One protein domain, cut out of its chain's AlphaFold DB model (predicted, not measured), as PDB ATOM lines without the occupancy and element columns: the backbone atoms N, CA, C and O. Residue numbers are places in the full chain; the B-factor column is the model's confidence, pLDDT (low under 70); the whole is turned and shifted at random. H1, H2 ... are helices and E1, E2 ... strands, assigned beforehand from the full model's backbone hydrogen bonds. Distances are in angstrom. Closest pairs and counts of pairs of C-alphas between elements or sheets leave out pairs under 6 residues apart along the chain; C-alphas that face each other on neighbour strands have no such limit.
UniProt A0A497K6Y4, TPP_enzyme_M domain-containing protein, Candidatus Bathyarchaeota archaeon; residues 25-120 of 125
ATOM      1  N   ALA A  25       0.009 -27.232   7.688       92.50
ATOM      2  CA  ALA A  25       0.607 -28.428   8.284       92.50
ATOM      3  C   ALA A  25       2.096 -28.596   7.930       92.50
ATOM      4  O   ALA A  25       2.906 -28.920   8.802       92.50
ATOM      5  N   ARG A  26       2.490 -28.314   6.680       91.25
ATOM      6  CA  ARG A  26       3.889 -28.405   6.240       91.25
ATOM      7  C   ARG A  26       4.756 -27.337   6.905       91.25
ATOM      8  O   ARG A  26       5.881 -27.608   7.313       91.25
ATOM      9  N   ARG A  27       4.244 -26.119   7.066       91.25
ATOM     10  CA  ARG A  27       4.968 -25.051   7.780       91.25
ATOM     11  C   ARG A  27       5.163 -25.391   9.252       91.25
ATOM     12  O   ARG A  27       6.245 -25.172   9.793       91.25
ATOM     13  N   ALA A  28       4.133 -25.952   9.882       93.12
ATOM     14  CA  ALA A  28       4.193 -26.385  11.270       93.12
ATOM     15  C   ALA A  28       5.194 -27.533  11.458       93.12
ATOM     16  O   ALA A  28       6.072 -27.434  12.315       93.12
ATOM     17  N   ILE A  29       5.121 -28.582  10.627       93.00
ATOM     18  CA  ILE A  29       6.027 -29.728  10.755       93.00
ATOM     19  C   ILE A  29       7.472 -29.301  10.529       93.00
ATOM     20  O   ILE A  29       8.342 -29.713  11.286       93.00
ATOM     21  N   LEU A  30       7.743 -28.387   9.589       91.38
ATOM     22  CA  LEU A  30       9.101 -27.909   9.337       91.38
ATOM     23  C   LEU A  30       9.744 -27.200  10.540       91.38
ATOM     24  O   LEU A  30      10.966 -27.231  10.672       91.38
ATOM     25  N   ARG A  31       8.942 -26.611  11.429       91.94
ATOM     26  CA  ARG A  31       9.406 -25.954  12.661       91.94
ATOM     27  C   ARG A  31       9.522 -26.903  13.852       91.94
ATOM     28  O   ARG A  31      10.099 -26.516  14.865       91.94
ATOM     29  N   ALA A  32       8.957 -28.104  13.750       93.56
ATOM     30  CA  ALA A  32       8.981 -29.078  14.825       93.56
ATOM     31  C   ALA A  32      10.400 -29.619  15.054       93.56
ATOM     32  O   ALA A  32      11.160 -29.858  14.115       93.56
ATOM     33  N   ASP A  33      10.724 -29.845  16.318       95.06
ATOM     34  CA  ASP A  33      11.875 -30.614  16.787       95.06
ATOM     35  C   ASP A  33      11.514 -32.097  16.981       95.06
ATOM     36  O   ASP A  33      12.343 -32.978  16.742       95.06
ATOM     37  N   VAL A  34      10.261 -32.371  17.356       96.06
ATOM     38  CA  VAL A  34       9.703 -33.710  17.571       96.06
ATOM     39  C   VAL A  34       8.429 -33.909  16.749       96.06
ATOM     40  O   VAL A  34       7.532 -33.068  16.758       96.06
ATOM     41  N   VAL A  35       8.320 -35.063  16.088       96.81
ATOM     42  CA  VAL A  35       7.101 -35.529  15.414       96.81
ATOM     43  C   VAL A  35       6.657 -36.842  16.047       96.81
ATOM     44  O   VAL A  35       7.409 -37.816  16.060       96.81
ATOM     45  N   ILE A  36       5.431 -36.865  16.568       97.00
ATOM     46  CA  ILE A  36       4.770 -38.091  17.027       97.00
ATOM     47  C   ILE A  36       3.858 -38.558  15.896       97.00
ATOM     48  O   ILE A  36       2.813 -37.959  15.648       97.00
ATOM     49  N   ALA A  37       4.284 -39.600  15.196       96.38
ATOM     50  CA  ALA A  37       3.546 -40.212  14.107       96.38
ATOM     51  C   ALA A  37       2.685 -41.353  14.657       96.38
ATOM     52  O   ALA A  37       3.202 -42.275  15.292       96.38
ATOM     53  N   VAL A  38       1.374 -41.272  14.434       96.88
ATOM     54  CA  VAL A  38       0.384 -42.215  14.968       96.88
ATOM     55  C   VAL A  38      -0.356 -42.869  13.807       96.88
ATOM     56  O   VAL A  38      -1.048 -42.159  13.080       96.88
ATOM     57  N   GLY A  39      -0.233 -44.190  13.646       95.31
ATOM     58  CA  GLY A  39      -0.867 -44.919  12.539       95.31
ATOM     59  C   GLY A  39      -0.375 -44.456  11.164       95.31
ATOM     60  O   GLY A  39      -1.196 -44.139  10.304       95.31
ATOM     61  N   TYR A  40       0.939 -44.274  11.008       95.00
ATOM     62  CA  TYR A  40       1.535 -43.622   9.840       95.00
ATOM     63  C   TYR A  40       2.081 -44.648   8.849       95.00
ATOM     64  O   TYR A  40       2.989 -45.402   9.185       95.00
ATOM     65  N   ASP A  41       1.574 -44.587   7.618       91.50
ATOM     66  CA  ASP A  41       1.960 -45.438   6.492       91.50
ATOM     67  C   ASP A  41       2.636 -44.596   5.392       91.50
ATOM     68  O   ASP A  41       2.150 -43.524   5.005       91.50
ATOM     69  N   PHE A  42       3.769 -45.072   4.872       90.06
ATOM     70  CA  PHE A  42       4.544 -44.367   3.846       90.06
ATOM     71  C   PHE A  42       3.837 -44.310   2.488       90.06
ATOM     72  O   PHE A  42       4.121 -43.409   1.694       90.06
ATOM     73  N   THR A  43       2.897 -45.223   2.239       89.44
ATOM     74  CA  THR A  43       2.048 -45.259   1.043       89.44
ATOM     75  C   THR A  43       1.194 -43.999   0.925       89.44
ATOM     76  O   THR A  43       0.892 -43.556  -0.182       89.44
ATOM     77  N   GLU A  44       0.810 -43.392   2.051       86.50
ATOM     78  CA  GLU A  44      -0.002 -42.171   2.056       86.50
ATOM     79  C   GLU A  44       0.816 -40.934   1.702       86.50
ATOM     80  O   GLU A  44       0.417 -40.118   0.872       86.50
ATOM     81  N   LEU A  45       1.958 -40.783   2.368       91.12
ATOM     82  CA  LEU A  45       2.872 -39.674   2.162       91.12
ATOM     83  C   LEU A  45       4.272 -40.105   2.597       91.12
ATOM     84  O   LEU A  45       4.496 -40.229   3.800       91.12
ATOM     85  N   PRO A  46       5.241 -40.260   1.683       92.88
ATOM     86  CA  PRO A  46       6.595 -40.657   2.056       92.88
ATOM     87  C   PRO A  46       7.277 -39.641   2.979       92.88
ATOM     88  O   PRO A  46       7.131 -38.424   2.814       92.88
ATOM     89  N   ALA A  47       8.095 -40.127   3.918       94.00
ATOM     90  CA  ALA A  47       8.750 -39.280   4.916       94.00
ATOM     91  C   ALA A  47       9.677 -38.213   4.313       94.00
ATOM     92  O   ALA A  47       9.876 -37.148   4.899       94.00
ATOM     93  N   SER A  48      10.197 -38.444   3.106       93.38
ATOM     94  CA  SER A  48      11.018 -37.482   2.366       93.38
ATOM     95  C   SER A  48      10.319 -36.143   2.104       93.38
ATOM     96  O   SER A  48      10.993 -35.116   2.030       93.38
ATOM     97  N   TYR A  49       8.986 -36.124   1.999       92.25
ATOM     98  CA  TYR A  49       8.220 -34.908   1.707       92.25
ATOM     99  C   TYR A  49       8.161 -33.925   2.882       92.25
ATOM    100  O   TYR A  49       8.073 -32.709   2.672       92.25
ATOM    101  N   TRP A  50       8.247 -34.432   4.114       92.38
ATOM    102  CA  TRP A  50       8.131 -33.620   5.329       92.38
ATOM    103  C   TRP A  50       9.375 -33.646   6.227       92.38
ATOM    104  O   TRP A  50       9.578 -32.709   6.998       92.38
ATOM    105  N   ASN A  51      10.241 -34.654   6.093       94.50
ATOM    106  CA  ASN A  51      11.470 -34.816   6.875       94.50
ATOM    107  C   ASN A  51      12.720 -35.097   6.027       94.50
ATOM    108  O   ASN A  51      13.652 -35.753   6.491       94.50
ATOM    109  N   GLY A  52      12.783 -34.603   4.788       93.25
ATOM    110  CA  GLY A  52      13.957 -34.803   3.924       93.25
ATOM    111  C   GLY A  52      15.282 -34.283   4.518       93.25
ATOM    112  O   GLY A  52      16.354 -34.823   4.234       93.25
ATOM    113  N   ASP A  53      15.228 -33.277   5.400       93.81
ATOM    114  CA  ASP A  53      16.397 -32.755   6.123       93.81
ATOM    115  C   ASP A  53      16.847 -33.644   7.303       93.81
ATOM    116  O   ASP A  53      17.962 -33.471   7.798       93.81
ATOM    117  N   ARG A  54      16.012 -34.612   7.717       94.75
ATOM    118  CA  ARG A  54      16.232 -35.570   8.816       94.75
ATOM    119  C   ARG A  54      16.498 -34.920  10.172       94.75
ATOM    120  O   ARG A  54      17.176 -35.500  11.016       94.75
ATOM    121  N   ARG A  55      15.996 -33.700  10.384       94.00
ATOM    122  CA  ARG A  55      16.256 -32.935  11.614       94.00
ATOM    123  C   ARG A  55      15.309 -33.276  12.759       94.00
ATOM    124  O   ARG A  55      15.672 -33.057  13.911       94.00
ATOM    125  N   ARG A  56      14.115 -33.789  12.455       95.31
ATOM    126  CA  ARG A  56      13.086 -34.084  13.462       95.31
ATOM    127  C   ARG A  56      13.351 -35.414  14.140       95.31
ATOM    128  O   ARG A  56      13.618 -36.415  13.475       95.31
ATOM    129  N   LEU A  57      13.202 -35.425  15.460       96.25
ATOM    130  CA  LEU A  57      13.102 -36.652  16.234       96.25
ATOM    131  C   LEU A  57      11.726 -37.270  15.993       96.25
ATOM    132  O   LEU A  57      10.706 -36.624  16.225       96.25
ATOM    133  N   VAL A  58      11.699 -38.526  15.557       97.56
ATOM    134  CA  VAL A  58      10.449 -39.233  15.270       97.56
ATOM    135  C   VAL A  58      10.118 -40.209  16.397       97.56
ATOM    136  O   VAL A  58      10.944 -41.046  16.770       97.56
ATOM    137  N   VAL A  59       8.900 -40.103  16.925       97.94
ATOM    138  CA  VAL A  59       8.265 -41.112  17.778       97.94
ATOM    139  C   VAL A  59       7.198 -41.810  16.945       97.94
ATOM    140  O   VAL A  59       6.287 -41.144  16.459       97.94
ATOM    141  N   HIS A  60       7.304 -43.124  16.782       97.94
ATOM    142  CA  HIS A  60       6.341 -43.917  16.025       97.94
ATOM    143  C   HIS A  60       5.415 -44.684  16.972       97.94
ATOM    144  O   HIS A  60       5.883 -45.367  17.885       97.94
ATOM    145  N   ILE A  61       4.107 -44.547  16.770       98.00
ATOM    146  CA  ILE A  61       3.068 -45.262  17.510       98.00
ATOM    147  C   ILE A  61       2.153 -45.936  16.500       98.00
ATOM    148  O   ILE A  61       1.401 -45.257  15.798       98.00
ATOM    149  N   ASP A  62       2.176 -47.260  16.451       97.69
ATOM    150  CA  ASP A  62       1.371 -48.009  15.491       97.69
ATOM    151  C   ASP A  62       1.078 -49.435  15.973       97.69
ATOM    152  O   ASP A  62       1.623 -49.898  16.974       97.69
ATOM    153  N   ALA A  63       0.184 -50.134  15.278       96.94
ATOM    154  CA  ALA A  63      -0.082 -51.552  15.485       96.94
ATOM    155  C   ALA A  63       1.034 -52.449  14.928       96.94
ATOM    156  O   ALA A  63       1.175 -53.589  15.375       96.94
ATOM    157  N   THR A  64       1.821 -51.940  13.981       96.00
ATOM    158  CA  THR A  64       2.952 -52.623  13.345       96.00
ATOM    159  C   THR A  64       4.264 -51.895  13.624       96.00
ATOM    160  O   THR A  64       4.272 -50.781  14.135       96.00
ATOM    161  N   VAL A  65       5.387 -52.550  13.334       96.62
ATOM    162  CA  VAL A  65       6.710 -51.909  13.391       96.62
ATOM    163  C   VAL A  65       6.841 -50.854  12.293       96.62
ATOM    164  O   VAL A  65       6.261 -51.008  11.215       96.62
ATOM    165  N   ALA A  66       7.632 -49.819  12.552       95.56
ATOM    166  CA  ALA A  66       7.974 -48.795  11.587       95.56
ATOM    167  C   ALA A  66       8.747 -49.394  10.413       95.56
ATOM    168  O   ALA A  66       9.681 -50.185  10.579       95.56
ATOM    169  N   GLU A  67       8.413 -48.933   9.216       92.44
ATOM    170  CA  GLU A  67       9.227 -49.185   8.038       92.44
ATOM    171  C   GLU A  67      10.579 -48.459   8.134       92.44
ATOM    172  O   GLU A  67      10.700 -47.348   8.663       92.44
ATOM    173  N   ILE A  68      11.622 -49.097   7.600       91.81
ATOM    174  CA  ILE A  68      12.976 -48.544   7.601       91.81
ATOM    175  C   ILE A  68      13.110 -47.561   6.438       91.81
ATOM    176  O   ILE A  68      13.178 -47.969   5.281       91.81
ATOM    177  N   ASP A  69      13.237 -46.273   6.749       94.44
ATOM    178  CA  ASP A  69      13.526 -45.233   5.764       94.44
ATOM    179  C   ASP A  69      14.530 -44.201   6.295       94.44
ATOM    180  O   ASP A  69      14.544 -43.827   7.470       94.44
ATOM    181  N   ARG A  70      15.390 -43.698   5.403       94.88
ATOM    182  CA  ARG A  70      16.441 -42.732   5.757       94.88
ATOM    183  C   ARG A  70      15.871 -41.385   6.217       94.88
ATOM    184  O   ARG A  70      16.523 -40.694   7.003       94.88
ATOM    185  N   CYS A  71      14.711 -40.987   5.703       96.00
ATOM    186  CA  CYS A  71      13.990 -39.772   6.080       96.00
ATOM    187  C   CYS A  71      13.063 -39.991   7.284       96.00
ATOM    188  O   CYS A  71      12.525 -39.021   7.813       96.00
ATOM    189  N   TYR A  72      12.933 -41.222   7.782       96.69
ATOM    190  CA  TYR A  72      12.127 -41.557   8.952       96.69
ATOM    191  C   TYR A  72      12.977 -42.171  10.085       96.69
ATOM    192  O   TYR A  72      12.813 -43.338  10.438       96.69
ATOM    193  N   PRO A  73      13.923 -41.407  10.678       94.12
ATOM    194  CA  PRO A  73      14.801 -41.907  11.735       94.12
ATOM    195  C   PRO A  73      14.046 -42.034  13.068       94.12
ATOM    196  O   PRO A  73      14.111 -41.148  13.929       94.12
ATOM    197  N   VAL A  74      13.320 -43.140  13.241       96.81
ATOM    198  CA  VAL A  74      12.571 -43.443  14.468       96.81
ATOM    199  C   VAL A  74      13.523 -43.532  15.654       96.81
ATOM    200  O   VAL A  74      14.475 -44.312  15.667       96.81
ATOM    201  N   ARG A  75      13.266 -42.704  16.669       97.06
ATOM    202  CA  ARG A  75      14.019 -42.695  17.928       97.06
ATOM    203  C   ARG A  75      13.357 -43.512  19.019       97.06
ATOM    204  O   ARG A  75      14.058 -44.136  19.807       97.06
ATOM    205  N   TYR A  76      12.033 -43.463  19.068       96.94
ATOM    206  CA  TYR A  76      11.227 -44.222  20.008       96.94
ATOM    207  C   TYR A  76      10.070 -44.850  19.251       96.94
ATOM    208  O   TYR A  76       9.430 -44.186  18.435       96.94
ATOM    209  N   GLU A  77       9.808 -46.113  19.542       97.25
ATOM    210  CA  GLU A  77       8.783 -46.899  18.876       97.25
ATOM    211  C   GLU A  77       7.878 -47.552  19.919       97.25
ATOM    212  O   GLU A  77       8.357 -48.112  20.907       97.25
ATOM    213  N   ILE A  78       6.566 -47.454  19.712       97.81
ATOM    214  CA  ILE A  78       5.548 -48.098  20.538       97.81
ATOM    215  C   ILE A  78       4.644 -48.913  19.620       97.81
ATOM    216  O   ILE A  78       3.769 -48.360  18.954       97.81
ATOM    217  N   VAL A  79       4.853 -50.230  19.618       98.00
ATOM    218  CA  VAL A  79       4.076 -51.171  18.806       98.00
ATOM    219  C   VAL A  79       2.959 -51.789  19.642       98.00
ATOM    220  O   VAL A  79       3.207 -52.405  20.682       98.00
ATOM    221  N   GLY A  80       1.715 -51.637  19.197       97.19
ATOM    222  CA  GLY A  80       0.548 -52.237  19.831       97.19
ATOM    223  C   GLY A  80      -0.752 -51.508  19.512       97.19
ATOM    224  O   GLY A  80      -0.859 -50.713  18.586       97.19
ATOM    225  N   ASN A  81      -1.796 -51.766  20.300       97.88
ATOM    226  CA  ASN A  81      -3.076 -51.100  20.076       97.88
ATOM    227  C   ASN A  81      -2.955 -49.581  20.318       97.88
ATOM    228  O   ASN A  81      -2.745 -49.142  21.454       97.88
ATOM    229  N   ILE A  82      -3.136 -48.790  19.257       97.12
ATOM    230  CA  ILE A  82      -3.009 -47.325  19.275       97.12
ATOM    231  C   ILE A  82      -3.941 -46.700  20.321       97.12
ATOM    232  O   ILE A  82      -3.496 -45.920  21.160       97.12
ATOM    233  N   GLY A  83      -5.223 -47.086  20.338       97.00
ATOM    234  CA  GLY A  83      -6.211 -46.524  21.266       97.00
ATOM    235  C   GLY A  83      -5.846 -46.747  22.737       97.00
ATOM    236  O   GLY A  83      -5.918 -45.821  23.549       97.00
ATOM    237  N   ARG A  84      -5.384 -47.955  23.087       97.44
ATOM    238  CA  ARG A  84      -4.895 -48.275  24.438       97.44
ATOM    239  C   ARG A  84      -3.642 -47.481  24.787       97.44
ATOM    240  O   ARG A  84      -3.546 -46.998  25.913       97.44
ATOM    241  N   THR A  85      -2.723 -47.321  23.838       97.12
ATOM    242  CA  THR A  85      -1.490 -46.543  24.015       97.12
ATOM    243  C   THR A  85      -1.801 -45.078  24.301       97.12
ATOM    244  O   THR A  85      -1.370 -44.552  25.325       97.12
ATOM    245  N   LEU A  86      -2.632 -44.436  23.477       95.69
ATOM    246  CA  LEU A  86      -3.039 -43.044  23.683       95.69
ATOM    247  C   LEU A  86      -3.796 -42.866  25.006       95.69
ATOM    248  O   LEU A  86      -3.498 -41.955  25.776       95.69
ATOM    249  N   THR A  87      -4.714 -43.783  25.327       96.62
ATOM    250  CA  THR A  87      -5.447 -43.766  26.606       96.62
ATOM    251  C   THR A  87      -4.504 -43.895  27.802       96.62
ATOM    252  O   THR A  87      -4.708 -43.248  28.829       96.62
ATOM    253  N   PHE A  88      -3.462 -44.720  27.692       95.62
ATOM    254  CA  PHE A  88      -2.433 -44.839  28.718       95.62
ATOM    255  C   PHE A  88      -1.625 -43.542  28.857       95.62
ATOM    256  O   PHE A  88      -1.481 -43.045  29.973       95.62
ATOM    257  N   MET A  89      -1.177 -42.945  27.749       93.94
ATOM    258  CA  MET A  89      -0.429 -41.681  27.757       93.94
ATOM    259  C   MET A  89      -1.218 -40.542  28.412       93.94
ATOM    260  O   MET A  89      -0.651 -39.776  29.186       93.94
ATOM    261  N   LEU A  90      -2.534 -40.471  28.192       93.75
ATOM    262  CA  LEU A  90      -3.405 -39.459  28.806       93.75
ATOM    263  C   LEU A  90      -3.448 -39.526  30.344       93.75
ATOM    264  O   LEU A  90      -3.783 -38.529  30.988       93.75
ATOM    265  N   LYS A  91      -3.085 -40.662  30.959       95.31
ATOM    266  CA  LYS A  91      -2.963 -40.776  32.425       95.31
ATOM    267  C   LYS A  91      -1.783 -39.968  32.969       95.31
ATOM    268  O   LYS A  91      -1.808 -39.551  34.126       95.31
ATOM    269  N   HIS A  92      -0.774 -39.715  32.140       92.56
ATOM    270  CA  HIS A  92       0.411 -38.942  32.489       92.56
ATOM    271  C   HIS A  92       0.190 -37.468  32.138       92.56
ATOM    272  O   HIS A  92       0.541 -36.997  31.058       92.56
ATOM    273  N   LYS A  93      -0.431 -36.724  33.063       84.94
ATOM    274  CA  LYS A  93      -0.714 -35.298  32.865       84.94
ATOM    275  C   LYS A  93       0.578 -34.502  32.691       84.94
ATOM    276  O   LYS A  93       1.431 -34.488  33.573       84.94
ATOM    277  N   VAL A  94       0.661 -33.764  31.590       85.50
ATOM    278  CA  VAL A  94       1.687 -32.742  31.376       85.50
ATOM    279  C   VAL A  94       1.091 -31.396  31.772       85.50
ATOM    280  O   VAL A  94       0.084 -30.963  31.214       85.50
ATOM    281  N   THR A  95       1.689 -30.725  32.752       86.06
ATOM    282  CA  THR A  95       1.301 -29.355  33.103       86.06
ATOM    283  C   THR A  95       1.891 -28.387  32.088       86.06
ATOM    284  O   THR A  95       3.103 -28.169  32.056       86.06
ATOM    285  N   GLU A  96       1.037 -27.784  31.267       85.00
ATOM    286  CA  GLU A  96       1.429 -26.707  30.365       85.00
ATOM    287  C   GLU A  96       1.057 -25.343  30.970       85.00
ATOM    288  O   GLU A  96      -0.116 -25.106  31.273       85.00
ATOM    289  N   PRO A  97       2.015 -24.410  31.125       91.38
ATOM    290  CA  PRO A  97       1.708 -23.043  31.525       91.38
ATOM    291  C   PRO A  97       0.733 -22.375  30.548       91.38
ATOM    292  O   PRO A  97       0.917 -22.446  29.329       91.38
ATOM    293  N   SER A  98      -0.246 -21.634  31.072       90.44
ATOM    294  CA  SER A  98      -1.268 -20.933  30.273       90.44
ATOM    295  C   SER A  98      -0.671 -20.031  29.184       90.44
ATOM    296  O   SER A  98      -1.198 -19.960  28.074       90.44
ATOM    297  N   MET A  99       0.471 -19.396  29.464       92.25
ATOM    298  CA  MET A  99       1.206 -18.570  28.502       92.25
ATOM    299  C   MET A  99       1.734 -19.366  27.301       92.25
ATOM    300  O   MET A  99       1.632 -18.890  26.172       92.25
ATOM    301  N   LYS A 100       2.250 -20.588  27.511       90.81
ATOM    302  CA  LYS A 100       2.707 -21.454  26.408       90.81
ATOM    303  C   LYS A 100       1.530 -21.889  25.538       90.81
ATOM    304  O   LYS A 100       1.624 -21.807  24.316       90.81
ATOM    305  N   ARG A 101       0.405 -22.249  26.165       90.75
ATOM    306  CA  ARG A 101      -0.833 -22.603  25.459       90.75
ATOM    307  C   ARG A 101      -1.334 -21.455  24.581       90.75
ATOM    308  O   ARG A 101      -1.599 -21.659  23.400       90.75
ATOM    309  N   ARG A 102      -1.413 -20.238  25.132       93.56
ATOM    310  CA  ARG A 102      -1.812 -19.027  24.387       93.56
ATOM    311  C   ARG A 102      -0.879 -18.738  23.215       93.56
ATOM    312  O   ARG A 102      -1.358 -18.442  22.127       93.56
ATOM    313  N   ARG A 103       0.437 -18.857  23.421       93.62
ATOM    314  CA  ARG A 103       1.430 -18.677  22.354       93.62
ATOM    315  C   ARG A 103       1.223 -19.679  21.218       93.62
ATOM    316  O   ARG A 103       1.233 -19.263  20.068       93.62
ATOM    317  N   ARG A 104       1.001 -20.961  21.530       91.81
ATOM    318  CA  ARG A 104       0.757 -21.992  20.511       91.81
ATOM    319  C   ARG A 104      -0.509 -21.704  19.706       91.81
ATOM    320  O   ARG A 104      -0.481 -21.819  18.492       91.81
ATOM    321  N   LEU A 105      -1.596 -21.305  20.367       94.44
ATOM    322  CA  LEU A 105      -2.843 -20.948  19.680       94.44
ATOM    323  C   LEU A 105      -2.638 -19.782  18.705       94.44
ATOM    324  O   LEU A 105      -3.030 -19.885  17.548       94.44
ATOM    325  N   LYS A 106      -1.944 -18.729  19.152       95.50
ATOM    326  CA  LYS A 106      -1.593 -17.577  18.312       95.50
ATOM    327  C   LYS A 106      -0.727 -17.979  17.115       95.50
ATOM    328  O   LYS A 106      -0.962 -17.524  16.008       95.50
ATOM    329  N   GLU A 107       0.244 -18.863  17.324       94.06
ATOM    330  CA  GLU A 107       1.106 -19.380  16.256       94.06
ATOM    331  C   GLU A 107       0.321 -20.181  15.207       94.06
ATOM    332  O   GLU A 107       0.568 -20.031  14.014       94.06
ATOM    333  N   VAL A 108      -0.639 -21.010  15.629       94.31
ATOM    334  CA  VAL A 108      -1.511 -21.754  14.704       94.31
ATOM    335  C   VAL A 108      -2.381 -20.799  13.886       94.31
ATOM    336  O   VAL A 108      -2.510 -20.975  12.677       94.31
ATOM    337  N   GLU A 109      -2.950 -19.782  14.528       94.88
ATOM    338  CA  GLU A 109      -3.754 -18.754  13.866       94.88
ATOM    339  C   GLU A 109      -2.931 -17.957  12.843       94.88
ATOM    340  O   GLU A 109      -3.355 -17.800  11.700       94.88
ATOM    341  N   GLU A 110      -1.714 -17.544  13.203       94.56
ATOM    342  CA  GLU A 110      -0.776 -16.866  12.298       94.56
ATOM    343  C   GLU A 110      -0.401 -17.740  11.093       94.56
ATOM    344  O   GLU A 110      -0.354 -17.246   9.968       94.56
ATOM    345  N   LEU A 111      -0.167 -19.042  11.298       93.31
ATOM    346  CA  LEU A 111       0.122 -19.968  10.200       93.31
ATOM    347  C   LEU A 111      -1.063 -20.121   9.241       93.31
ATOM    348  O   LEU A 111      -0.843 -20.206   8.035       93.31
ATOM    349  N   LYS A 112      -2.296 -20.157   9.765       92.38
ATOM    350  CA  LYS A 112      -3.521 -20.214   8.954       92.38
ATOM    351  C   LYS A 112      -3.721 -18.924   8.162       92.38
ATOM    352  O   LYS A 112      -3.905 -18.990   6.955       92.38
ATOM    353  N   LYS A 113      -3.593 -17.766   8.814       92.19
ATOM    354  CA  LYS A 113      -3.718 -16.449   8.173       92.19
ATOM    355  C   LYS A 113      -2.694 -16.258   7.054       92.19
ATOM    356  O   LYS A 113      -3.060 -15.883   5.953       92.19
ATOM    357  N   ALA A 114      -1.431 -16.607   7.308       91.12
ATOM    358  CA  ALA A 114      -0.370 -16.514   6.307       91.12
ATOM    359  C   ALA A 114      -0.553 -17.478   5.121       91.12
ATOM    360  O   ALA A 114       0.043 -17.270   4.066       91.12
ATOM    361  N   PHE A 115      -1.297 -18.573   5.303       90.31
ATOM    362  CA  PHE A 115      -1.686 -19.451   4.201       90.31
ATOM    363  C   PHE A 115      -2.834 -18.830   3.400       90.31
ATOM    364  O   PHE A 115      -2.720 -18.731   2.184       90.31
ATOM    365  N   GLU A 116      -3.880 -18.350   4.077       89.44
ATOM    366  CA  GLU A 116      -5.031 -17.704   3.435       89.44
ATOM    367  C   GLU A 116      -4.597 -16.508   2.579       89.44
ATOM    368  O   GLU A 116      -4.879 -16.470   1.391       89.44
ATOM    369  N   GLU A 117      -3.793 -15.598   3.136       89.81
ATOM    370  CA  GLU A 117      -3.288 -14.411   2.429       89.81
ATOM    371  C   GLU A 117      -2.459 -14.754   1.183       89.81
ATOM    372  O   GLU A 117      -2.427 -13.988   0.224       89.81
ATOM    373  N   GLN A 118      -1.756 -15.890   1.194       87.94
ATOM    374  CA  GLN A 118      -0.919 -16.293   0.069       87.94
ATOM    375  C   GLN A 118      -1.725 -16.919  -1.072       87.94
ATOM    376  O   GLN A 118      -1.350 -16.752  -2.233       87.94
ATOM    377  N   PHE A 119      -2.752 -17.706  -0.751       86.38
ATOM    378  CA  PHE A 119      -3.478 -18.517  -1.733       86.38
ATOM    379  C   PHE A 119      -4.858 -17.947  -2.095       86.38
ATOM    380  O   PHE A 119      -5.373 -18.288  -3.158       86.38
ATOM    381  N   TYR A 120      -5.417 -17.067  -1.261       86.25
ATOM    382  CA  TYR A 120      -6.716 -16.408  -1.430       86.25
ATOM    383  C   TYR A 120      -6.619 -14.902  -1.099       86.25
ATOM    384  O   TYR A 120      -7.224 -14.439  -0.130       86.25
TER     385      TYR A 120
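AT A GLANCE: This is residues 25 to 120 of the 125 residues of the protein "TPP_enzyme_M domain-containing protein" of Candidatus Bathyarchaeota archaeon (UniProt A0A497K6Y4). A small sheet of three parallel strands, with short helices H1 and H2 near it, is linked by an open arm to the long helix H4, which stands away from the sheet beyond H1. The arm, residues 87 to 106, sticks out free, with 87 to 89 in H3 and 98 to 106 in H4. The 96 printed residues include four named helices and three named strands, in the order H1 E1 H2 E2 E3 H3 H4, with sheet order E1 E2 E3. The class is mixed, helices and strands; the whole is loose, with a radius of gyration of the C-alphas of 15.6 A and spans of 40 by 33 by 22 A.

HOW THE PARTS SIT: Inner strand E2, residues 57 to 62, is parallel to edge strand E1, residues 34 to 38, at 12 degrees, with N 37 and O 59 2.8 A apart. E2 is parallel to edge strand E3, residues 74 to 79, at 14 degrees, with N 60 and O 76 2.9 A apart. E1, H2 (residues 48 to 51) and E2 form a strand-helix-strand unit, parallel neighbours with a helix between, its crossover right-handed. H3, residues 82 to 89, only grazes the sheet; its closest C-alphas to E2 are Ile 82 and Asp 62, 5.8 A. H1, residues 25 to 31, touches H2, closest C-alphas Arg 26 and Trp 50, 6.8 A. H4, residues 98 to 119, is close to H1 but not clearly touching, closest C-alphas Arg 27 and Leu 111, 7.4 A, at a steep tilt of 56 degrees, opposite ways. H3 and H4 are apart. Every O i to N i+4 pair is within hydrogen-bond range in H1 and H3, 17 of 18 in H4; H2 is too short for one, and its O i to N i+3 count is 0 of 1.

IN THESE COORDINATES: H1 begins at C-alpha 25 (0.607, -28.428, 8.284) and is 10.1 A long; H2 is 5.3 A and H3 10.5 A. E1, E2 and E3 are 12.9 A, 16.3 A and 12.3 A. H4, 32.2 A, ends at C-alpha 119 (-3.478, -18.517, -1.733).

THE WHOLE: The farthest C-alphas, Gly 80 and Tyr 120, are 42.3 A apart. The printed part has no cut, the link E2 to E3 is long, and no printed residue is under 70 in pLDDT.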